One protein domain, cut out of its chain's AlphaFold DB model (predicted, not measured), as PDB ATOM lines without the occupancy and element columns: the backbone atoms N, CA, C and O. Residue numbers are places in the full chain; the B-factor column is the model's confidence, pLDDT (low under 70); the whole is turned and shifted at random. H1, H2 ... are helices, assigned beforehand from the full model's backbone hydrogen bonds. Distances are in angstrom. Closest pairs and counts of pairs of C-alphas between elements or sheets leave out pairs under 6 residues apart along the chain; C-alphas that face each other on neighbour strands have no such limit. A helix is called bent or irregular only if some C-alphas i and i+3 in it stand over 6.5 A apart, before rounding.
ATOM      1  N   LEU A   7     115.946 148.422 189.645       86.50
ATOM      2  CA  LEU A   7     116.909 147.897 190.630       86.50
ATOM      3  C   LEU A   7     116.296 147.484 191.968       86.50
ATOM      4  O   LEU A   7     116.695 146.478 192.539       86.50
ATOM      5  N   GLY A   8     115.286 148.206 192.451       89.38
ATOM      6  CA  GLY A   8     114.584 147.808 193.670       89.38
ATOM      7  C   GLY A   8     113.918 146.429 193.567       89.38
ATOM      8  O   GLY A   8     113.917 145.676 194.534       89.38
ATOM      9  N   GLN A   9     113.399 146.068 192.388       89.12
ATOM     10  CA  GLN A   9     112.857 144.731 192.128       89.12
ATOM     11  C   GLN A   9     113.970 143.681 192.050       89.12
ATOM     12  O   GLN A   9     113.783 142.569 192.539       89.12
ATOM     13  N   VAL A  10     115.122 144.033 191.475       87.81
ATOM     14  CA  VAL A  10     116.303 143.157 191.431       87.81
ATOM     15  C   VAL A  10     116.784 142.825 192.845       87.81
ATOM     16  O   VAL A  10     117.040 141.668 193.163       87.81
ATOM     17  N   PHE A  11     116.849 143.824 193.725       90.94
ATOM     18  CA  PHE A  11     117.226 143.623 195.120       90.94
ATOM     19  C   PHE A  11     116.254 142.707 195.866       90.94
ATOM     20  O   PHE A  11     116.683 141.786 196.553       90.94
ATOM     21  N   GLU A  12     114.947 142.897 195.682       91.31
ATOM     22  CA  GLU A  12     113.941 142.010 196.274       91.31
ATOM     23  C   GLU A  12     114.030 140.578 195.745       91.31
ATOM     24  O   GLU A  12     113.860 139.632 196.514       91.31
ATOM     25  N   MET A  13     114.324 140.407 194.455       89.44
ATOM     26  CA  MET A  13     114.548 139.090 193.864       89.44
ATOM     27  C   MET A  13     115.703 138.373 194.574       89.44
ATOM     28  O   MET A  13     115.499 137.267 195.073       89.44
ATOM     29  N   PHE A  14     116.873 139.007 194.710       88.50
ATOM     30  CA  PHE A  14     118.003 138.408 195.433       88.50
ATOM     31  C   PHE A  14     117.677 138.139 196.903       88.50
ATOM     32  O   PHE A  14     117.939 137.053 197.416       88.50
ATOM     33  N   ALA A  15     117.015 139.088 197.562       91.38
ATOM     34  CA  ALA A  15     116.573 138.943 198.941       91.38
ATOM     35  C   ALA A  15     115.595 137.768 199.138       91.38
ATOM     36  O   ALA A  15     115.536 137.207 200.234       91.38
ATOM     37  N   SER A  16     114.811 137.410 198.116       91.31
ATOM     38  CA  SER A  16     113.887 136.270 198.152       91.31
ATOM     39  C   SER A  16     114.571 134.918 197.922       91.31
ATOM     40  O   SER A  16     114.063 133.898 198.378       91.31
ATOM     41  N   GLN A  17     115.715 134.916 197.235       90.81
ATOM     42  CA  GLN A  17     116.505 133.718 196.945       90.81
ATOM     43  C   GLN A  17     117.444 133.353 198.098       90.81
ATOM     44  O   GLN A  17     117.685 132.172 198.331       90.81
ATOM     45  N   ASP A  18     117.941 134.351 198.835       92.50
ATOM     46  CA  ASP A  18     118.868 134.145 199.944       92.50
ATOM     47  C   ASP A  18     118.466 134.984 201.181       92.50
ATOM     48  O   ASP A  18     118.452 136.224 201.132       92.50
ATOM     49  N   PRO A  19     118.137 134.344 202.324       92.62
ATOM     50  CA  PRO A  19     117.766 135.056 203.545       92.62
ATOM     51  C   PRO A  19     118.929 135.848 204.162       92.62
ATOM     52  O   PRO A  19     118.684 136.811 204.887       92.62
ATOM     53  N   SER A  20     120.176 135.470 203.871       93.81
ATOM     54  CA  SER A  20     121.378 136.160 204.339       93.81
ATOM     55  C   SER A  20     121.779 137.345 203.460       93.81
ATOM     56  O   SER A  20     122.630 138.141 203.859       93.81
ATOM     57  N   TRP A  21     121.137 137.523 202.302       92.81
ATOM     58  CA  TRP A  21     121.381 138.662 201.424       92.81
ATOM     59  C   TRP A  21     121.092 140.006 202.123       92.81
ATOM     60  O   TRP A  21     120.054 140.134 202.789       92.81
ATOM     61  N   PRO A  22     121.959 141.028 201.954       92.75
ATOM     62  CA  PRO A  22     123.109 141.075 201.035       92.75
ATOM     63  C   PRO A  22     124.448 140.617 201.645       92.75
ATOM     64  O   PRO A  22     125.510 140.858 201.073       92.75
ATOM     65  N   MET A  23     124.417 139.997 202.823       93.88
ATOM     66  CA  MET A  23     125.590 139.597 203.601       93.88
ATOM     67  C   MET A  23     125.943 138.116 203.421       93.88
ATOM     68  O   MET A  23     126.596 137.540 204.283       93.88
ATOM     69  N   GLN A  24     125.563 137.490 202.304       91.50
ATOM     70  CA  GLN A  24     125.702 136.040 202.112       91.50
ATOM     71  C   GLN A  24     127.129 135.491 202.256       91.50
ATOM     72  O   GLN A  24     127.318 134.349 202.663       91.50
ATOM     73  N   ALA A  25     128.151 136.307 201.987       90.25
ATOM     74  CA  ALA A  25     129.544 135.910 202.187       90.25
ATOM     75  C   ALA A  25     129.956 135.863 203.672       90.25
ATOM     76  O   ALA A  25     130.887 135.142 204.027       90.25
ATOM     77  N   ARG A  26     129.295 136.650 204.533       90.75
ATOM     78  CA  ARG A  26     129.562 136.770 205.976       90.75
ATOM     79  C   ARG A  26     128.277 137.099 206.750       90.75
ATOM     80  O   ARG A  26     128.133 138.223 207.241       90.75
ATOM     81  N   PRO A  27     127.344 136.145 206.879       88.88
ATOM     82  CA  PRO A  27     126.057 136.386 207.533       88.88
ATOM     83  C   PRO A  27     126.208 136.827 208.994       88.88
ATOM     84  O   PRO A  27     125.452 137.676 209.460       88.88
ATOM     85  N   ASP A  28     127.233 136.325 209.688       92.12
ATOM     86  CA  ASP A  28     127.494 136.624 211.102       92.12
ATOM     87  C   ASP A  28     128.185 137.981 211.331       92.12
ATOM     88  O   ASP A  28     128.392 138.389 212.473       92.12
ATOM     89  N   ALA A  29     128.550 138.702 210.264       93.75
ATOM     90  CA  ALA A  29     129.196 140.011 210.373       93.75
ATOM     91  C   ALA A  29     128.210 141.162 210.648       93.75
ATOM     92  O   ALA A  29     128.628 142.305 210.835       93.75
ATOM     93  N   VAL A  30     126.906 140.878 210.665       95.62
ATOM     94  CA  VAL A  30     125.854 141.847 210.981       95.62
ATOM     95  C   VAL A  30     124.891 141.285 212.015       95.62
ATOM     96  O   VAL A  30     124.603 140.093 212.070       95.62
ATOM     97  N   THR A  31     124.332 142.169 212.830       96.25
ATOM     98  CA  THR A  31     123.215 141.823 213.709       96.25
ATOM     99  C   THR A  31     121.930 141.592 212.899       96.25
ATOM    100  O   THR A  31     121.774 142.154 211.808       96.25
ATOM    101  N   PRO A  32     120.933 140.868 213.444       95.44
ATOM    102  CA  PRO A  32     119.627 140.727 212.795       95.44
ATOM    103  C   PRO A  32     118.950 142.071 212.476       95.44
ATOM    104  O   PRO A  32     118.310 142.218 211.435       95.44
ATOM    105  N   GLY A  33     119.129 143.078 213.342       97.12
ATOM    106  CA  GLY A  33     118.617 144.432 213.115       97.12
ATOM    107  C   GLY A  33     119.293 145.130 211.931       97.12
ATOM    108  O   GLY A  33     118.610 145.728 211.101       97.12
ATOM    109  N   GLN A  34     120.615 145.003 211.803       97.00
ATOM    110  CA  GLN A  34     121.362 145.532 210.657       97.00
ATOM    111  C   GLN A  34     120.973 144.831 209.354       97.00
ATOM    112  O   GLN A  34     120.742 145.509 208.357       97.00
ATOM    113  N   LEU A  35     120.829 143.501 209.358       95.88
ATOM    114  CA  LEU A  35     120.380 142.755 208.182       95.88
ATOM    115  C   LEU A  35     118.961 143.167 207.755       95.88
ATOM    116  O   LEU A  35     118.712 143.414 206.576       95.88
ATOM    117  N   SER A  36     118.036 143.306 208.711       95.94
ATOM    118  CA  SER A  36     116.674 143.787 208.444       95.94
ATOM    119  C   SER A  36     116.668 145.209 207.870       95.94
ATOM    120  O   SER A  36     115.967 145.479 206.889       95.94
ATOM    121  N   CYS A  37     117.497 146.102 208.420       96.81
ATOM    122  CA  CYS A  37     117.673 147.448 207.887       96.81
ATOM    123  C   CYS A  37     118.230 147.424 206.458       96.81
ATOM    124  O   CYS A  37     117.651 148.054 205.576       96.81
ATOM    125  N   LEU A  38     119.297 146.657 206.198       96.12
ATOM    126  CA  LEU A  38     119.902 146.539 204.868       96.12
ATOM    127  C   LEU A  38     118.876 146.085 203.831       96.12
ATOM    128  O   LEU A  38     118.762 146.699 202.775       96.12
ATOM    129  N   ARG A  39     118.087 145.056 204.149       95.50
ATOM    130  CA  ARG A  39     117.026 144.550 203.266       95.50
ATOM    131  C   ARG A  39     115.915 145.575 203.036       95.50
ATOM    132  O   ARG A  39     115.336 145.614 201.958       95.50
ATOM    133  N   THR A  40     115.640 146.430 204.019       95.81
ATOM    134  CA  THR A  40     114.680 147.535 203.871       95.81
ATOM    135  C   THR A  40     115.228 148.631 202.955       95.81
ATOM    136  O   THR A  40     114.525 149.097 202.057       95.81
ATOM    137  N   GLU A  41     116.487 149.032 203.134       95.19
ATOM    138  CA  GLU A  41     117.144 150.038 202.289       95.19
ATOM    139  C   GLU A  41     117.383 149.536 200.859       95.19
ATOM    140  O   GLU A  41     117.276 150.303 199.901       95.19
ATOM    141  N   LEU A  42     117.624 148.238 200.699       94.81
ATOM    142  CA  LEU A  42     117.795 147.568 199.417       94.81
ATOM    143  C   LEU A  42     116.516 146.816 199.023       94.81
ATOM    144  O   LEU A  42     116.498 145.609 198.823       94.81
ATOM    145  N   SER A  43     115.427 147.566 198.921       94.25
ATOM    146  CA  SER A  43     114.119 147.104 198.441       94.25
ATOM    147  C   SER A  43     113.596 148.056 197.365       94.25
ATOM    148  O   SER A  43     114.212 149.096 197.098       94.25
ATOM    149  N   ARG A  44     112.421 147.787 196.776       93.25
ATOM    150  CA  ARG A  44     111.739 148.782 195.925       93.25
ATOM    151  C   ARG A  44     111.511 150.096 196.656       93.25
ATOM    152  O   ARG A  44     111.707 151.167 196.076       93.25
ATOM    153  N   GLU A  45     111.104 150.035 197.918       93.25
ATOM    154  CA  GLU A  45     110.797 151.231 198.696       93.25
ATOM    155  C   GLU A  45     112.053 152.014 199.074       93.25
ATOM    156  O   GLU A  45     112.072 153.240 198.918       93.25
ATOM    157  N   GLY A  46     113.101 151.312 199.511       93.19
ATOM    158  CA  GLY A  46     114.398 151.900 199.837       93.19
ATOM    159  C   GLY A  46     115.059 152.547 198.620       93.19
ATOM    160  O   GLY A  46     115.404 153.733 198.660       93.19
ATOM    161  N   PHE A  47     115.088 151.838 197.485       91.94
ATOM    162  CA  PHE A  47     115.559 152.384 196.211       91.94
ATOM    163  C   PHE A  47     114.778 153.641 195.814       91.94
ATOM    164  O   PHE A  47     115.371 154.679 195.515       91.94
ATOM    165  N   ARG A  48     113.438 153.595 195.864       92.00
ATOM    166  CA  ARG A  48     112.586 154.740 195.512       92.00
ATOM    167  C   ARG A  48     112.842 155.943 196.419       92.00
ATOM    168  O   ARG A  48     112.886 157.067 195.927       92.00
ATOM    169  N   ARG A  49     113.003 155.734 197.730       91.81
ATOM    170  CA  ARG A  49     113.339 156.802 198.686       91.81
ATOM    171  C   ARG A  49     114.678 157.454 198.352       91.81
ATOM    172  O   ARG A  49     114.735 158.676 198.235       91.81
ATOM    173  N   ALA A  50     115.726 156.655 198.164       89.88
ATOM    174  CA  ALA A  50     117.057 157.159 197.834       89.88
ATOM    175  C   ALA A  50     117.067 157.898 196.485       89.88
ATOM    176  O   ALA A  50     117.581 159.015 196.394       89.88
ATOM    177  N   LYS A  51     116.419 157.329 195.462       91.00
ATOM    178  CA  LYS A  51     116.348 157.924 194.124       91.00
ATOM    179  C   LYS A  51     115.546 159.221 194.093       91.00
ATOM    180  O   LYS A  51     115.945 160.153 193.411       91.00
ATOM    181  N   ARG A  52     114.456 159.328 194.863       92.75
ATOM    182  CA  ARG A  52     113.669 160.573 194.972       92.75
ATOM    183  C   ARG A  52     114.512 161.755 195.435       92.75
ATOM    184  O   ARG A  52     114.327 162.848 194.914       92.75
ATOM    185  N   ARG A  53     115.438 161.537 196.374       91.62
ATOM    186  CA  ARG A  53     116.365 162.584 196.820       91.62
ATOM    187  C   ARG A  53     117.294 163.024 195.685       91.62
ATOM    188  O   ARG A  53     117.360 164.214 195.414       91.62
ATOM    189  N   GLN A  54     117.907 162.077 194.971       92.06
ATOM    190  CA  GLN A  54     118.769 162.377 193.816       92.06
ATOM    191  C   GLN A  54     118.011 163.124 192.707       92.06
ATOM    192  O   GLN A  54     118.521 164.085 192.146       92.06
ATOM    193  N   VAL A  55     116.771 162.717 192.416       94.69
ATOM    194  CA  VAL A  55     115.914 163.389 191.425       94.69
ATOM    195  C   VAL A  55     115.558 164.807 191.872       94.69
ATOM    196  O   VAL A  55     115.549 165.710 191.045       94.69
ATOM    197  N   ALA A  56     115.279 165.027 193.160       95.75
ATOM    198  CA  ALA A  56     114.989 166.363 193.682       95.75
ATOM    199  C   ALA A  56     116.214 167.290 193.605       95.75
ATOM    200  O   ALA A  56     116.082 168.440 193.197       95.75
ATOM    201  N   GLU A  57     117.400 166.782 193.954       96.00
ATOM    202  CA  GLU A  57     118.674 167.502 193.822       96.00
ATOM    203  C   GLU A  57     118.959 167.858 192.356       96.00
ATOM    204  O   GLU A  57     119.273 169.005 192.044       96.00
ATOM    205  N   TYR A  58     118.763 166.903 191.447       96.12
ATOM    206  CA  TYR A  58     118.918 167.119 190.012       96.12
ATOM    207  C   TYR A  58     117.918 168.145 189.462       96.12
ATOM    208  O   TYR A  58     118.306 169.061 188.743       96.12
ATOM    209  N   ALA A  59     116.642 168.045 189.842       96.44
ATOM    210  CA  ALA A  59     115.607 168.978 189.404       96.44
ATOM    211  C   ALA A  59     115.866 170.412 189.886       96.44
ATOM    212  O   ALA A  59     115.550 171.363 189.177       96.44
ATOM    213  N   ALA A  60     116.460 170.572 191.071       97.38
ATOM    214  CA  ALA A  60     116.885 171.875 191.569       97.38
ATOM    215  C   ALA A  60     118.085 172.440 190.787       97.38
ATOM    216  O   ALA A  60     118.178 173.654 190.617       97.38
ATOM    217  N   ALA A  61     118.986 171.577 190.307       97.25
ATOM    218  CA  ALA A  61     120.161 171.967 189.526       97.25
ATOM    219  C   ALA A  61     119.863 172.215 188.033       97.25
ATOM    220  O   ALA A  61     120.571 172.996 187.400       97.25
ATOM    221  N   HIS A  62     118.825 171.575 187.483       96.25
ATOM    222  CA  HIS A  62     118.463 171.613 186.058       96.25
ATOM    223  C   HIS A  62     116.963 171.888 185.823       96.25
ATOM    224  O   HIS A  62     116.297 171.135 185.100       96.25
ATOM    225  N   PRO A  63     116.377 172.936 186.435       96.44
ATOM    226  CA  PRO A  63     114.932 173.157 186.410       96.44
ATOM    227  C   PRO A  63     114.372 173.344 184.994       96.44
ATOM    228  O   PRO A  63     113.237 172.955 184.726       96.44
ATOM    229  N   GLU A  64     115.163 173.903 184.077       96.88
ATOM    230  CA  GLU A  64     114.769 174.174 182.695       96.88
ATOM    231  C   GLU A  64     114.650 172.915 181.828       96.88
ATOM    232  O   GLU A  64     113.982 172.949 180.799       96.88
ATOM    233  N   ARG A  65     115.275 171.802 182.235       94.69
ATOM    234  CA  ARG A  65     115.340 170.561 181.439       94.69
ATOM    235  C   ARG A  65     114.327 169.516 181.871       94.69
ATOM    236  O   ARG A  65     113.932 168.666 181.077       94.69
ATOM    237  N   MET A  66     113.884 169.587 183.127       94.25
ATOM    238  CA  MET A  66     113.105 168.529 183.770       94.25
ATOM    239  C   MET A  66     111.861 168.116 182.989       94.25
ATOM    240  O   MET A  66     111.567 166.927 182.899       94.25
ATOM    241  N   GLN A  67     111.118 169.073 182.435       95.12
ATOM    242  CA  GLN A  67     109.882 168.752 181.727       95.12
ATOM    243  C   GLN A  67     110.147 167.961 180.439       95.12
ATOM    244  O   GLN A  67     109.427 167.003 180.154       95.12
ATOM    245  N   ASP A  68     111.169 168.345 179.680       96.62
ATOM    246  CA  ASP A  68     111.508 167.703 178.411       96.62
ATOM    247  C   ASP A  68     112.189 166.351 178.634       96.62
ATOM    248  O   ASP A  68     111.904 165.387 177.928       96.62
ATOM    249  N   GLU A  69     113.028 166.246 179.662       96.62
ATOM    250  CA  GLU A  69     113.679 164.994 180.050       96.62
ATOM    251  C   GLU A  69     112.678 163.965 180.585       96.62
ATOM    252  O   GLU A  69     112.728 162.796 180.202       96.62
ATOM    253  N   VAL A  70     111.716 164.381 181.417       95.94
ATOM    254  CA  VAL A  70     110.620 163.498 181.849       95.94
ATOM    255  C   VAL A  70     109.802 163.044 180.646       95.94
ATOM    256  O   VAL A  70     109.518 161.854 180.532       95.94
ATOM    257  N   ARG A  71     109.477 163.958 179.725       96.38
ATOM    258  CA  ARG A  71     108.724 163.617 178.518       96.38
ATOM    259  C   ARG A  71     109.464 162.604 177.655       96.38
ATOM    260  O   ARG A  71     108.861 161.615 177.271       96.38
ATOM    261  N   LEU A  72     110.760 162.792 177.415       97.12
ATOM    262  CA  LEU A  72     111.586 161.832 176.679       97.12
ATOM    263  C   LEU A  72     111.520 160.428 177.299       97.12
ATOM    264  O   LEU A  72     111.406 159.421 176.597       97.12
ATOM    265  N   LEU A  73     111.599 160.357 178.630       96.31
ATOM    266  CA  LEU A  73     111.501 159.092 179.346       96.31
ATOM    267  C   LEU A  73     110.107 158.458 179.203       96.31
ATOM    268  O   LEU A  73     110.023 157.244 179.018       96.31
ATOM    269  N   GLU A  74     109.040 159.261 179.254       95.81
ATOM    270  CA  GLU A  74     107.642 158.832 179.072       95.81
ATOM    271  C   GLU A  74     107.298 158.460 177.622       95.81
ATOM    272  O   GLU A  74     106.468 157.581 177.404       95.81
ATOM    273  N   GLU A  75     107.962 159.066 176.638       95.38
ATOM    274  CA  GLU A  75     107.808 158.769 175.207       95.38
ATOM    275  C   GLU A  75     108.371 157.397 174.817       95.38
ATOM    276  O   GLU A  75     108.104 156.910 173.717       95.38
ATOM    277  N   GLY A  76     109.116 156.746 175.716       93.75
ATOM    278  CA  GLY A  76     109.508 155.353 175.542       93.75
ATOM    279  C   GLY A  76     110.922 155.003 175.953       93.75
ATOM    280  O   GLY A  76     111.212 153.817 176.109       93.75
ATOM    281  N   ALA A  77     111.794 155.994 176.172       94.31
ATOM    282  CA  ALA A  77     113.182 155.716 176.529       94.31
ATOM    283  C   ALA A  77     113.271 154.873 177.810       94.31
ATOM    284  O   ALA A  77     114.010 153.891 177.857       94.31
ATOM    285  N   ALA A  78     112.459 155.193 178.825       94.19
ATOM    286  CA  ALA A  78     112.437 154.433 180.071       94.19
ATOM    287  C   ALA A  78     111.955 152.990 179.889       94.19
ATOM    288  O   ALA A  78     112.483 152.080 180.525       94.19
ATOM    289  N   GLU A  79     110.981 152.773 179.010       92.62
ATOM    290  CA  GLU A  79     110.419 151.450 178.765       92.62
ATOM    291  C   GLU A  79     111.410 150.539 178.036       92.62
ATOM    292  O   GLU A  79     111.652 149.416 178.482       92.62
ATOM    293  N   VAL A  80     112.031 151.027 176.958       91.75
ATOM    294  CA  VAL A  80     113.026 150.263 176.187       91.75
ATOM    295  C   VAL A  80     114.234 149.927 177.058       91.75
ATOM    296  O   VAL A  80     114.614 148.760 177.169       91.75
ATOM    297  N   LEU A  81     114.799 150.924 177.741       89.19
ATOM    298  CA  LEU A  81     115.966 150.727 178.602       89.19
ATOM    299  C   LEU A  81     115.636 149.833 179.803       89.19
ATOM    300  O   LEU A  81     116.426 148.959 180.154       89.19
ATOM    301  N   GLY A  82     114.447 149.973 180.391       89.00
ATOM    302  CA  GLY A  82     113.983 149.101 181.469       89.00
ATOM    303  C   GLY A  82     113.847 147.639 181.032       89.00
ATOM    304  O   GLY A  82     114.221 146.739 181.786       89.00
ATOM    305  N   ARG A  83     113.364 147.383 179.807       88.38
ATOM    306  CA  ARG A  83     113.309 146.031 179.222       88.38
ATOM    307  C   ARG A  83     114.707 145.455 178.987       88.38
ATOM    308  O   ARG A  83     114.929 144.305 179.352       88.38
ATOM    309  N   LEU A  84     115.646 146.246 178.460       85.38
ATOM    310  CA  LEU A  84     117.045 145.824 178.280       85.38
ATOM    311  C   LEU A  84     117.701 145.453 179.615       85.38
ATOM    312  O   LEU A  84     118.330 144.404 179.733       85.38
ATOM    313  N   VAL A  85     117.500 146.274 180.646       83.19
ATOM    314  CA  VAL A  85     118.037 146.002 181.985       83.19
ATOM    315  C   VAL A  85     117.415 144.739 182.577       83.19
ATOM    316  O   VAL A  85     118.135 143.907 183.116       83.19
ATOM    317  N   ASN A  86     116.098 144.553 182.444       83.19
ATOM    318  CA  ASN A  86     115.437 143.322 182.882       83.19
ATOM    319  C   ASN A  86     115.952 142.083 182.141       83.19
ATOM    320  O   ASN A  86     116.114 141.038 182.765       83.19
ATOM    321  N   ALA A  87     116.231 142.188 180.840       83.19
ATOM    322  CA  ALA A  87     116.822 141.093 180.079       83.19
ATOM    323  C   ALA A  87     118.204 140.713 180.639       83.19
ATOM    324  O   ALA A  87     118.450 139.535 180.881       83.19
ATOM    325  N   GLY A  88     119.061 141.696 180.942       79.75
ATOM    326  CA  GLY A  88     120.363 141.443 181.576       79.75
ATOM    327  C   GLY A  88     120.260 140.887 183.003       79.75
ATOM    328  O   GLY A  88     121.035 140.021 183.396       79.75
ATOM    329  N   VAL A  89     119.273 141.329 183.788       79.81
ATOM    330  CA  VAL A  89     119.003 140.757 185.121       79.81
ATOM    331  C   VAL A  89     118.559 139.299 185.020       79.81
ATOM    332  O   VAL A  89     119.004 138.473 185.816       79.81
ATOM    333  N   ASN A  90     117.692 138.980 184.057       79.88
ATOM    334  CA  ASN A  90     117.243 137.612 183.831       79.88
ATOM    335  C   ASN A  90     118.407 136.709 183.426       79.88
ATOM    336  O   ASN A  90     118.498 135.610 183.960       79.88
ATOM    337  N   ASP A  91     119.314 137.186 182.571       81.69
ATOM    338  CA  ASP A  91     120.538 136.463 182.215       81.69
ATOM    339  C   ASP A  91     121.386 136.139 183.449       81.69
ATOM    340  O   ASP A  91     121.704 134.980 183.694       81.69
ATOM    341  N   MET A  92     121.635 137.116 184.327       74.75
ATOM    342  CA  MET A  92     122.355 136.853 185.581       74.75
ATOM    343  C   MET A  92     121.647 135.836 186.490       74.75
ATOM    344  O   MET A  92     122.305 135.091 187.213       74.75
ATOM    345  N   ALA A  93     120.313 135.817 186.493       75.06
ATOM    346  CA  ALA A  93     119.533 134.936 187.357       75.06
ATOM    347  C   ALA A  93     119.388 133.507 186.802       75.06
ATOM    348  O   ALA A  93     119.292 132.560 187.584       75.06
ATOM    349  N   THR A  94     119.330 133.339 185.478       78.75
ATOM    350  CA  THR A  94     119.008 132.057 184.824       78.75
ATOM    351  C   THR A  94     120.137 131.497 183.957       78.75
ATOM    352  O   THR A  94     120.062 130.338 183.549       78.75
ATOM    353  N   GLY A  95     121.173 132.292 183.672       75.62
ATOM    354  CA  GLY A  95     122.235 131.986 182.711       75.62
ATOM    355  C   GLY A  95     121.768 131.982 181.252       75.62
ATOM    356  O   GLY A  95     122.430 131.381 180.404       75.62
ATOM    357  N   GLN A  96     120.594 132.553 180.960       75.94
ATOM    358  CA  GLN A  96     120.046 132.642 179.608       75.94
ATOM    359  C   GLN A  96     120.354 134.001 178.991       75.94
ATOM    360  O   GLN A  96     119.858 135.019 179.473       75.94
ATOM    361  N   ALA A  97     121.070 133.984 177.864       73.94
ATOM    362  CA  ALA A  97     121.435 135.193 177.141       73.94
ATOM    363  C   ALA A  97     120.219 136.120 176.913       73.94
ATOM    364  O   ALA A  97     119.134 135.639 176.561       73.94
ATOM    365  N   PRO A  98     120.386 137.445 177.083       75.19
ATOM    366  CA  PRO A  98     119.289 138.391 176.955       75.19
ATOM    367  C   PRO A  98     118.733 138.400 175.525       75.19
ATOM    368  O   PRO A  98     119.474 138.575 174.557       75.19
ATOM    369  N   ASP A  99     117.411 138.276 175.387       78.25
ATOM    370  CA  ASP A  99     116.719 138.396 174.097       78.25
ATOM    371  C   ASP A  99     116.531 139.876 173.723       78.25
ATOM    372  O   ASP A  99     115.454 140.468 173.845       78.25
ATOM    373  N   VAL A 100     117.635 140.504 173.314       79.25
ATOM    374  CA  VAL A 100     117.664 141.902 172.860       79.25
ATOM    375  C   VAL A 100     116.785 142.091 171.619       79.25
ATOM    376  O   VAL A 100     116.110 143.115 171.489       79.25
ATOM    377  N   ASP A 101     116.713 141.081 170.749       81.19
ATOM    378  CA  ASP A 101     115.881 141.101 169.547       81.19
ATOM    379  C   ASP A 101     114.393 141.222 169.883       81.19
ATOM    380  O   ASP A 101     113.671 141.963 169.212       81.19
ATOM    381  N   ALA A 102     113.912 140.535 170.923       84.25
ATOM    382  CA  ALA A 102     112.538 140.685 171.393       84.25
ATOM    383  C   ALA A 102     112.264 142.090 171.943       84.25
ATOM    384  O   ALA A 102     111.178 142.630 171.719       84.25
ATOM    385  N   VAL A 103     113.239 142.713 172.617       84.19
ATOM    386  CA  VAL A 103     113.099 144.098 173.093       84.19
ATOM    387  C   VAL A 103     112.971 145.061 171.916       84.19
ATOM    388  O   VAL A 103     112.049 145.876 171.913       84.19
ATOM    389  N   ILE A 104     113.836 144.927 170.907       84.62
ATOM    390  CA  ILE A 104     113.826 145.768 169.702       84.62
ATOM    391  C   ILE A 104     112.524 145.568 168.914       84.62
ATOM    392  O   ILE A 104     111.851 146.540 168.582       84.62
ATOM    393  N   LYS A 105     112.119 144.318 168.651       88.56
ATOM    394  CA  LYS A 105     110.881 144.003 167.908       88.56
ATOM    395  C   LYS A 105     109.616 144.439 168.644       88.56
ATOM    396  O   LYS A 105     108.598 144.697 168.008       88.56
ATOM    397  N   GLY A 106     109.661 144.474 169.974       89.31
ATOM    398  CA  GLY A 106     108.545 144.881 170.821       89.31
ATOM    399  C   GLY A 106     108.451 146.387 171.071       89.31
ATOM    400  O   GLY A 106     107.556 146.795 171.815       89.31
ATOM    401  N   ALA A 107     109.373 147.193 170.538       92.56
ATOM    402  CA  ALA A 107     109.387 148.642 170.690       92.56
ATOM    403  C   ALA A 107     108.808 149.335 169.447       92.56
ATOM    404  O   ALA A 107     109.025 148.906 168.315       92.56
ATOM    405  N   THR A 108     108.071 150.425 169.649       95.75
ATOM    406  CA  THR A 108     107.628 151.284 168.543       95.75
ATOM    407  C   THR A 108     108.787 152.136 168.023       95.75
ATOM    408  O   THR A 108     109.768 152.373 168.731       95.75
ATOM    409  N   GLU A 109     108.661 152.670 166.804       93.81
ATOM    410  CA  GLU A 109     109.650 153.606 166.242       93.81
ATOM    411  C   GLU A 109     109.877 154.817 167.158       93.81
ATOM    412  O   GLU A 109     111.016 155.234 167.363       93.81
ATOM    413  N   GLN A 110     108.809 155.339 167.770       95.12
ATOM    414  CA  GLN A 110     108.892 156.443 168.725       95.12
ATOM    415  C   GLN A 110     109.689 156.057 169.978       95.12
ATOM    416  O   GLN A 110     110.551 156.818 170.413       95.12
ATOM    417  N   GLN A 111     109.435 154.871 170.538       95.44
ATOM    418  CA  GLN A 111     110.143 154.399 171.728       95.44
ATOM    419  C   GLN A 111     111.633 154.177 171.440       95.44
ATOM    420  O   GLN A 111     112.479 154.561 172.247       95.44
ATOM    421  N   MET A 112     111.955 153.606 170.274       93.31
ATOM    422  CA  MET A 112     113.338 153.427 169.834       93.31
ATOM    423  C   MET A 112     114.031 154.769 169.604       93.31
ATOM    424  O   MET A 112     115.128 154.964 170.112       93.31
ATOM    425  N   ALA A 113     113.382 155.724 168.933       94.50
ATOM    426  CA  ALA A 113     113.936 157.061 168.734       94.50
ATOM    427  C   ALA A 113     114.199 157.784 170.067       94.50
ATOM    428  O   ALA A 113     115.252 158.402 170.239       94.50
ATOM    429  N   ALA A 114     113.283 157.670 171.034       96.19
ATOM    430  CA  ALA A 114     113.462 158.223 172.374       96.19
ATOM    431  C   ALA A 114     114.639 157.562 173.114       96.19
ATOM    432  O   ALA A 114     115.456 158.258 173.720       96.19
ATOM    433  N   ALA A 115     114.760 156.233 173.042       92.94
ATOM    434  CA  ALA A 115     115.860 155.490 173.654       92.94
ATOM    435  C   ALA A 115     117.218 155.829 173.015       92.94
ATOM    436  O   ALA A 115     118.176 156.102 173.735       92.94
ATOM    437  N   THR A 116     117.290 155.889 171.682       91.19
ATOM    438  CA  THR A 116     118.489 156.310 170.946       91.19
ATOM    439  C   THR A 116     118.887 157.726 171.335       91.19
ATOM    440  O   THR A 116     120.034 157.954 171.707       91.19
ATOM    441  N   ARG A 117     117.936 158.670 171.358       94.44
ATOM    442  CA  ARG A 117     118.209 160.039 171.803       94.44
ATOM    443  C   ARG A 117     118.742 160.066 173.234       94.44
ATOM    444  O   ARG A 117     119.729 160.742 173.485       94.44
ATOM    445  N   PHE A 118     118.128 159.320 174.155       94.00
ATOM    446  CA  PHE A 118     118.602 159.221 175.537       94.00
ATOM    447  C   PHE A 118     120.063 158.768 175.627       94.00
ATOM    448  O   PHE A 118     120.818 159.308 176.435       94.00
ATOM    449  N   VAL A 119     120.459 157.795 174.807       89.44
ATOM    450  CA  VAL A 119     121.817 157.238 174.796       89.44
ATOM    451  C   VAL A 119     122.819 158.181 174.129       89.44
ATOM    452  O   VAL A 119     123.897 158.392 174.672       89.44
ATOM    453  N   GLU A 120     122.470 158.765 172.984       88.69
ATOM    454  CA  GLU A 120     123.435 159.429 172.100       88.69
ATOM    455  C   GLU A 120     123.524 160.946 172.287       88.69
ATOM    456  O   GLU A 120     124.572 161.531 172.019       88.69
ATOM    457  N   ASP A 121     122.454 161.610 172.739       92.69
ATOM    458  CA  ASP A 121     122.427 163.072 172.850       92.69
ATOM    459  C   ASP A 121     123.353 163.536 173.994       92.69
ATOM    460  O   ASP A 121     123.092 163.223 175.166       92.69
ATOM    461  N   PRO A 122     124.425 164.303 173.716       90.94
ATOM    462  CA  PRO A 122     125.337 164.779 174.754       90.94
ATOM    463  C   PRO A 122     124.650 165.676 175.791       90.94
ATOM    464  O   PRO A 122     125.093 165.739 176.938       90.94
ATOM    465  N   ALA A 123     123.551 166.349 175.428       93.75
ATOM    466  CA  ALA A 123     122.806 167.201 176.353       93.75
ATOM    467  C   ALA A 123     122.148 166.405 177.494       93.75
ATOM    468  O   ALA A 123     121.887 166.975 178.556       93.75
ATOM    469  N   LEU A 124     121.933 165.100 177.291       94.75
ATOM    470  CA  LEU A 124     121.320 164.180 178.252       94.75
ATOM    471  C   LEU A 124     122.340 163.435 179.122       94.75
ATOM    472  O   LEU A 124     121.938 162.620 179.953       94.75
ATOM    473  N   ALA A 125     123.640 163.729 178.998       92.25
ATOM    474  CA  ALA A 125     124.669 163.144 179.861       92.25
ATOM    475  C   ALA A 125     124.361 163.308 181.367       92.25
ATOM    476  O   ALA A 125     124.455 162.319 182.096       92.25
ATOM    477  N   PRO A 126     123.895 164.479 181.859       93.38
ATOM    478  CA  PRO A 126     123.509 164.622 183.265       93.38
ATOM    479  C   PRO A 126     122.345 163.705 183.671       93.38
ATOM    480  O   PRO A 126     122.356 163.148 184.768       93.38
ATOM    481  N   LEU A 127     121.361 163.497 182.788       94.44
ATOM    482  CA  LEU A 127     120.235 162.598 183.043       94.44
ATOM    483  C   LEU A 127     120.682 161.129 183.060       94.44
ATOM    484  O   LEU A 127     120.222 160.345 183.898       94.44
ATOM    485  N   ARG A 128     121.598 160.744 182.164       91.88
ATOM    486  CA  ARG A 128     122.217 159.413 182.175       91.88
ATOM    487  C   ARG A 128     123.004 159.181 183.458       91.88
ATOM    488  O   ARG A 128     122.834 158.127 184.073       91.88
ATOM    489  N   GLU A 129     123.777 160.160 183.914       89.75
ATOM    490  CA  GLU A 129     124.473 160.091 185.202       89.75
ATOM    491  C   GLU A 129     123.474 159.961 186.359       89.75
ATOM    492  O   GLU A 129     123.584 159.036 187.166       89.75
ATOM    493  N   LEU A 130     122.417 160.790 186.382       91.00
ATOM    494  CA  LEU A 130     121.344 160.682 187.372       91.00
ATOM    495  C   LEU A 130     120.753 159.281 187.375       91.00
ATOM    496  O   LEU A 130     120.505 158.745 188.449       91.00
ATOM    497  N   SER A 131     120.491 158.682 186.213       87.94
ATOM    498  CA  SER A 131     119.920 157.337 186.137       87.94
ATOM    499  C   SER A 131     120.838 156.272 186.741       87.94
ATOM    500  O   SER A 131     120.331 155.316 187.327       87.94
ATOM    501  N   GLY A 132     122.151 156.502 186.710       84.31
ATOM    502  CA  GLY A 132     123.207 155.552 187.037       84.31
ATOM    503  C   GLY A 132     123.841 154.917 185.799       84.31
ATOM    504  O   GLY A 132     124.875 154.288 185.949       84.31
ATOM    505  N   ILE A 133     123.252 155.098 184.607       83.31
ATOM    506  CA  ILE A 133     123.732 154.576 183.314       83.31
ATOM    507  C   ILE A 133     125.047 155.235 182.874       83.31
ATOM    508  O   ILE A 133     125.886 154.559 182.284       83.31
ATOM    509  N   GLY A 134     125.235 156.528 183.155       80.19
ATOM    510  CA  GLY A 134     126.412 157.287 182.718       80.19
ATOM    511  C   GLY A 134     126.662 157.184 181.206       80.19
ATOM    512  O   GLY A 134     125.728 157.135 180.409       80.19
ATOM    513  N   GLU A 135     127.929 157.098 180.805       71.31
ATOM    514  CA  GLU A 135     128.361 156.996 179.396       71.31
ATOM    515  C   GLU A 135     128.564 155.537 178.934       71.31
ATOM    516  O   GLU A 135     129.385 155.240 178.068       71.31
ATOM    517  N   VAL A 136     127.869 154.587 179.563       66.81
ATOM    518  CA  VAL A 136     128.192 153.159 179.419       66.81
ATOM    519  C   VAL A 136     127.630 152.539 178.135       66.81
ATOM    520  O   VAL A 136     128.188 151.568 177.621       66.81
ATOM    521  N   PHE A 137     126.567 153.112 177.567       66.06
ATOM    522  CA  PHE A 137     126.042 152.681 176.272       66.06
ATOM    523  C   PHE A 137     126.842 153.313 175.133       66.06
ATOM    524  O   PHE A 137     126.457 154.335 174.576       66.06
ATOM    525  N   ASN A 138     127.952 152.675 174.772       63.88
ATOM    526  CA  ASN A 138     128.637 152.947 173.517       63.88
ATOM    527  C   ASN A 138     128.324 151.823 172.524       63.88
ATOM    528  O   ASN A 138     128.903 150.739 172.582       63.88
ATOM    529  N   THR A 139     127.406 152.097 171.600       61.91
ATOM    530  CA  THR A 139     126.979 151.168 170.539       61.91
ATOM    531  C   THR A 139     128.086 150.853 169.529       61.91
ATOM    532  O   THR A 139     127.945 149.912 168.752       61.91
ATOM    533  N   ASN A 140     129.204 151.588 169.559       65.12
ATOM    534  CA  ASN A 140     130.367 151.333 168.710       65.12
ATOM    535  C   ASN A 140     131.328 150.282 169.290       65.12
ATOM    536  O   ASN A 140     132.322 149.956 168.641       65.12
ATOM    537  N   LEU A 141     131.084 149.779 170.506       67.94
ATOM    538  CA  LEU A 141     131.909 148.725 171.097       67.94
ATOM    539  C   LEU A 141     131.557 147.346 170.509       67.94
ATOM    540  O   LEU A 141     130.392 147.100 170.185       67.94
ATOM    541  N   PRO A 142     132.522 146.416 170.412       74.94
ATOM    542  CA  PRO A 142     132.248 145.004 170.155       74.94
ATOM    543  C   PRO A 142     131.245 144.395 171.164       74.94
ATOM    544  O   PRO A 142     131.181 144.857 172.307       74.94
ATOM    545  N   PRO A 143     130.454 143.364 170.797       72.12
ATOM    546  CA  PRO A 143     129.408 142.802 171.667       72.12
ATOM    547  C   PRO A 143     129.886 142.312 173.045       72.12
ATOM    548  O   PRO A 143     129.197 142.492 174.047       72.12
ATOM    549  N   ASP A 144     131.070 141.713 173.113       74.44
ATOM    550  CA  ASP A 144     131.729 141.273 174.345       74.44
ATOM    551  C   ASP A 144     132.139 142.453 175.237       74.44
ATOM    552  O   ASP A 144     131.946 142.427 176.456       74.44
ATOM    553  N   GLU A 145     132.620 143.538 174.633       75.44
ATOM    554  CA  GLU A 145     132.920 144.776 175.348       75.44
ATOM    555  C   GLU A 145     131.653 145.487 175.845       75.44
ATOM    556  O   GLU A 145     131.665 146.041 176.948       75.44
ATOM    557  N   GLN A 146     130.551 145.431 175.086       71.75
ATOM    558  CA  GLN A 146     129.243 145.939 175.516       71.75
ATOM    559  C   GLN A 146     128.703 145.160 176.720       71.75
ATOM    560  O   GLN A 146     128.240 145.772 177.685       71.75
ATOM    561  N   ALA A 147     128.805 143.828 176.704       74.81
ATOM    562  CA  ALA A 147     128.403 142.988 177.831       74.81
ATOM    563  C   ALA A 147     129.210 143.332 179.097       74.81
ATOM    564  O   ALA A 147     128.633 143.622 180.147       74.81
ATOM    565  N   ALA A 148     130.539 143.419 178.977       76.31
ATOM    566  CA  ALA A 148     131.409 143.817 180.084       76.31
ATOM    567  C   ALA A 148     131.122 145.250 180.575       76.31
ATOM    568  O   ALA A 148     131.250 145.551 181.765       76.31
ATOM    569  N   ALA A 149     130.736 146.159 179.677       76.06
ATOM    570  CA  ALA A 149     130.328 147.512 180.035       76.06
ATOM    571  C   ALA A 149     129.029 147.504 180.858       76.06
ATOM    572  O   ALA A 149     128.986 148.119 181.927       76.06
ATOM    573  N   GLY A 150     128.023 146.739 180.426       76.31
ATOM    574  CA  GLY A 150     126.774 146.533 181.161       76.31
ATOM    575  C   GLY A 150     126.982 145.923 182.552       76.31
ATOM    576  O   GLY A 150     126.389 146.393 183.525       76.31
ATOM    577  N   GLU A 151     127.880 144.944 182.684       78.44
ATOM    578  CA  GLU A 151     128.231 144.347 183.978       78.44
ATOM    579  C   GLU A 151     128.874 145.374 184.923       78.44
ATOM    580  O   GLU A 151     128.446 145.528 186.071       78.44
ATOM    581  N   ARG A 152     129.860 146.145 184.438       79.50
ATOM    582  CA  ARG A 152     130.497 147.219 185.221       79.50
ATOM    583  C   ARG A 152     129.482 148.261 185.682       79.50
ATOM    584  O   ARG A 152     129.557 148.721 186.823       79.50
ATOM    585  N   LEU A 153     128.532 148.620 184.819       79.62
ATOM    586  CA  LEU A 153     127.425 149.508 185.157       79.62
ATOM    587  C   LEU A 153     126.582 148.930 186.297       79.62
ATOM    588  O   LEU A 153     126.419 149.584 187.330       79.62
ATOM    589  N   GLY A 154     126.093 147.699 186.138       78.31
ATOM    590  CA  GLY A 154     125.296 147.019 187.158       78.31
ATOM    591  C   GLY A 154     126.023 146.955 188.502       78.31
ATOM    592  O   GLY A 154     125.460 147.342 189.529       78.31
ATOM    593  N   ALA A 155     127.301 146.571 188.488       80.75
ATOM    594  CA  ALA A 155     128.145 146.498 189.675       80.75
ATOM    595  C   ALA A 155     128.349 147.868 190.342       80.75
ATOM    596  O   ALA A 155     128.268 147.970 191.567       80.75
ATOM    597  N   ASN A 156     128.582 148.929 189.565       81.12
ATOM    598  CA  ASN A 156     128.771 150.278 190.095       81.12
ATOM    599  C   ASN A 156     127.497 150.815 190.744       81.12
ATOM    600  O   ASN A 156     127.549 151.306 191.874       81.12
ATOM    601  N   VAL A 157     126.350 150.683 190.071       82.88
ATOM    602  CA  VAL A 157     125.081 151.156 190.628       82.88
ATOM    603  C   VAL A 157     124.715 150.344 191.869       82.88
ATOM    604  O   VAL A 157     124.435 150.929 192.917       82.88
ATOM    605  N   ALA A 158     124.803 149.011 191.814       83.31
ATOM    606  CA  ALA A 158     124.570 148.164 192.981       83.31
ATOM    607  C   ALA A 158     125.492 148.550 194.149       83.31
ATOM    608  O   ALA A 158     125.015 148.736 195.266       83.31
ATOM    609  N   ARG A 159     126.790 148.772 193.896       85.12
ATOM    610  CA  ARG A 159     127.761 149.204 194.913       85.12
ATOM    611  C   ARG A 159     127.384 150.541 195.548       85.12
ATOM    612  O   ARG A 159     127.498 150.672 196.762       85.12
ATOM    613  N   GLN A 160     126.933 151.526 194.771       86.62
ATOM    614  CA  GLN A 160     126.501 152.818 195.316       86.62
ATOM    615  C   GLN A 160     125.319 152.658 196.283       86.62
ATOM    616  O   GLN A 160     125.352 153.210 197.385       86.62
ATOM    617  N   PHE A 161     124.307 151.866 195.910       88.56
ATOM    618  CA  PHE A 161     123.161 151.589 196.783       88.56
ATOM    619  C   PHE A 161     123.556 150.771 198.013       88.56
ATOM    620  O   PHE A 161     123.142 151.109 199.118       88.56
ATOM    621  N   MET A 162     124.413 149.764 197.844       89.62
ATOM    622  CA  MET A 162     124.974 148.972 198.940       89.62
ATOM    623  C   MET A 162     125.714 149.851 199.950       89.62
ATOM    624  O   MET A 162     125.423 149.793 201.139       89.62
ATOM    625  N   LEU A 163     126.619 150.719 199.489       89.62
ATOM    626  CA  LEU A 163     127.370 151.632 200.358       89.62
ATOM    627  C   LEU A 163     126.470 152.662 201.048       89.62
ATOM    628  O   LEU A 163     126.725 153.049 202.187       89.62
ATOM    629  N   ALA A 164     125.425 153.139 200.371       91.00
ATOM    630  CA  ALA A 164     124.447 154.019 200.995       91.00
ATOM    631  C   ALA A 164     123.658 153.281 202.089       91.00
ATOM    632  O   ALA A 164     123.488 153.819 203.183       91.00
ATOM    633  N   ALA A 165     123.229 152.045 201.823       93.81
ATOM    634  CA  ALA A 165     122.500 151.214 202.772       93.81
ATOM    635  C   ALA A 165     123.353 150.856 203.996       93.81
ATOM    636  O   ALA A 165     122.880 151.008 205.120       93.81
ATOM    637  N   THR A 166     124.621 150.462 203.821       93.81
ATOM    638  CA  THR A 166     125.516 150.144 204.950       93.81
ATOM    639  C   THR A 166     125.733 151.348 205.858       93.81
ATOM    640  O   THR A 166     125.682 151.201 207.077       93.81
ATOM    641  N   ARG A 167     125.883 152.554 205.291       93.12
ATOM    642  CA  ARG A 167     125.963 153.800 206.074       93.12
ATOM    643  C   ARG A 167     124.671 154.076 206.840       93.12
ATOM    644  O   ARG A 167     124.732 154.337 208.036       93.12
ATOM    645  N   THR A 168     123.516 154.000 206.176       94.94
ATOM    646  CA  THR A 168     122.204 154.221 206.815       94.94
ATOM    647  C   THR A 168     121.956 153.226 207.949       94.94
ATOM    648  O   THR A 168     121.470 153.606 209.011       94.94
ATOM    649  N   CYS A 169     122.336 151.966 207.744       96.25
ATOM    650  CA  CYS A 169     122.125 150.871 208.685       96.25
ATOM    651  C   CYS A 169     123.262 150.686 209.691       96.25
ATOM    652  O   CYS A 169     123.232 149.722 210.452       96.25
ATOM    653  N   GLN A 170     124.248 151.590 209.706       96.19
ATOM    654  CA  GLN A 170     125.376 151.562 210.642       96.19
ATOM    655  C   GLN A 170     126.100 150.206 210.638       96.19
ATOM    656  O   GLN A 170     126.440 149.651 211.683       96.19
ATOM    657  N   VAL A 171     126.286 149.638 209.447       94.62
ATOM    658  CA  VAL A 171     127.041 148.399 209.253       94.62
ATOM    659  C   VAL A 171     128.530 148.740 209.292       94.62
ATOM    660  O   VAL A 171     128.962 149.617 208.537       94.62
ATOM    661  N   PRO A 172     129.317 148.084 210.156       90.88
ATOM    662  CA  PRO A 172     130.724 148.405 210.301       90.88
ATOM    663  C   PRO A 172     131.530 148.050 209.035       90.88
ATOM    664  O   PRO A 172     131.204 147.062 208.369       90.88
ATOM    665  N   PRO A 173     132.592 148.806 208.691       86.19
ATOM    666  CA  PRO A 173     133.425 148.532 207.520       86.19
ATOM    667  C   PRO A 173     133.988 147.115 207.441       86.19
ATOM    668  O   PRO A 173     133.981 146.501 206.376       86.19
TER     669      PRO A 173
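What this domain is: This is residues 7 to 173 of the 177 residues of an uncharacterized protein of Lysobacter spongiicola DSM 21749 (UniProt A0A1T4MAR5). A flattened slab of crossed helices, with two groups at the ends of its long axis: H4a, H4b, H5, H6 and H7 cluster at one end, and H1 and H2 lie toward the other. H3 runs from H1 to H7, and the long H8 runs along one side of the slab, from near H4b to H2. The printed part has 167 residues with eight named helices, H1 to H8 in order, and no named strand; the class is all helix. It is compact, with a radius of gyration of the C-alphas of 17.3 A, and spans 50 by 41 by 24 A.

Where its parts are: H1 is residues 7 to 17, beginning at C-alpha 7 (116.909, 147.897, 190.630). H2 is residues 32 to 41, and H3, residues 44 to 61, is 25.5 A long. H4, residues 66 to 94, was assigned as one helix by its hydrogen bonds but is bent: C-alphas 75 and 78 are 8.0 A apart. Its arms are H4a, residues 66 to 75, and H4b, residues 78 to 94, 23.8 A long. H5 is residues 100 to 105, H6 109 to 120, and H7 122 to 131. H7 is irregular, with C-alphas 123 and 126 7.4 A apart. H8, residues 143 to 168, is 37.7 A long and ends at C-alpha 168 (122.204, 154.221, 206.815).

How they stand to each other: H1 touches residues 44 to 48 of H3 at a shallow tilt of 17 degrees, opposite ways; their closest C-alphas, of Gly 8 and Arg 44, are 3.8 A apart. H2 touches residues 165 to 168 of H8 at a steep tilt of 55 degrees, closest at Glu 41 and Ala 165, C-alphas 5.5 A apart. H3 only just touches H7, with 3 pairs of C-alphas within 8 A, the closest Gln 54 and Leu 130 at 7.1 A. H4a and H4b stand at a steep tilt of 62 degrees. H6 touches H4a, closest C-alphas Leu 72 and Ala 114 at 5.9 A, and H4b, about perpendicular at 79 degrees, closest C-alphas Val 80 and Ala 115 at 6.5 A. H4b and H5 form a helical hairpin, with the C-alphas of Arg 83 and Val 103 closest at 6.4 A. H6 and H7 only just touch, only at the corner, with 3 pairs of C-alphas within 8 A, the closest Phe 118 and Leu 124 at 6.3 A. H8 is near H1 and H4b, and apart from H6, for instance. Every O i to N i+4 pair is within hydrogen-bond range in H1, H2, H3, H4a, H4b, H5, H6 and H8; in H7 it is 4 of 6.

The domain as a whole: The two C-alphas farthest apart, of Asp 28 and Glu 109, are 51.2 A apart. The printed part has no cut. The links H1 to H2, 14 residues, and H7 to H8, 11 residues, are long; the others are tight. Mean pLDDT of the printed part is 88.4, and residues 136 to 141 are under 70.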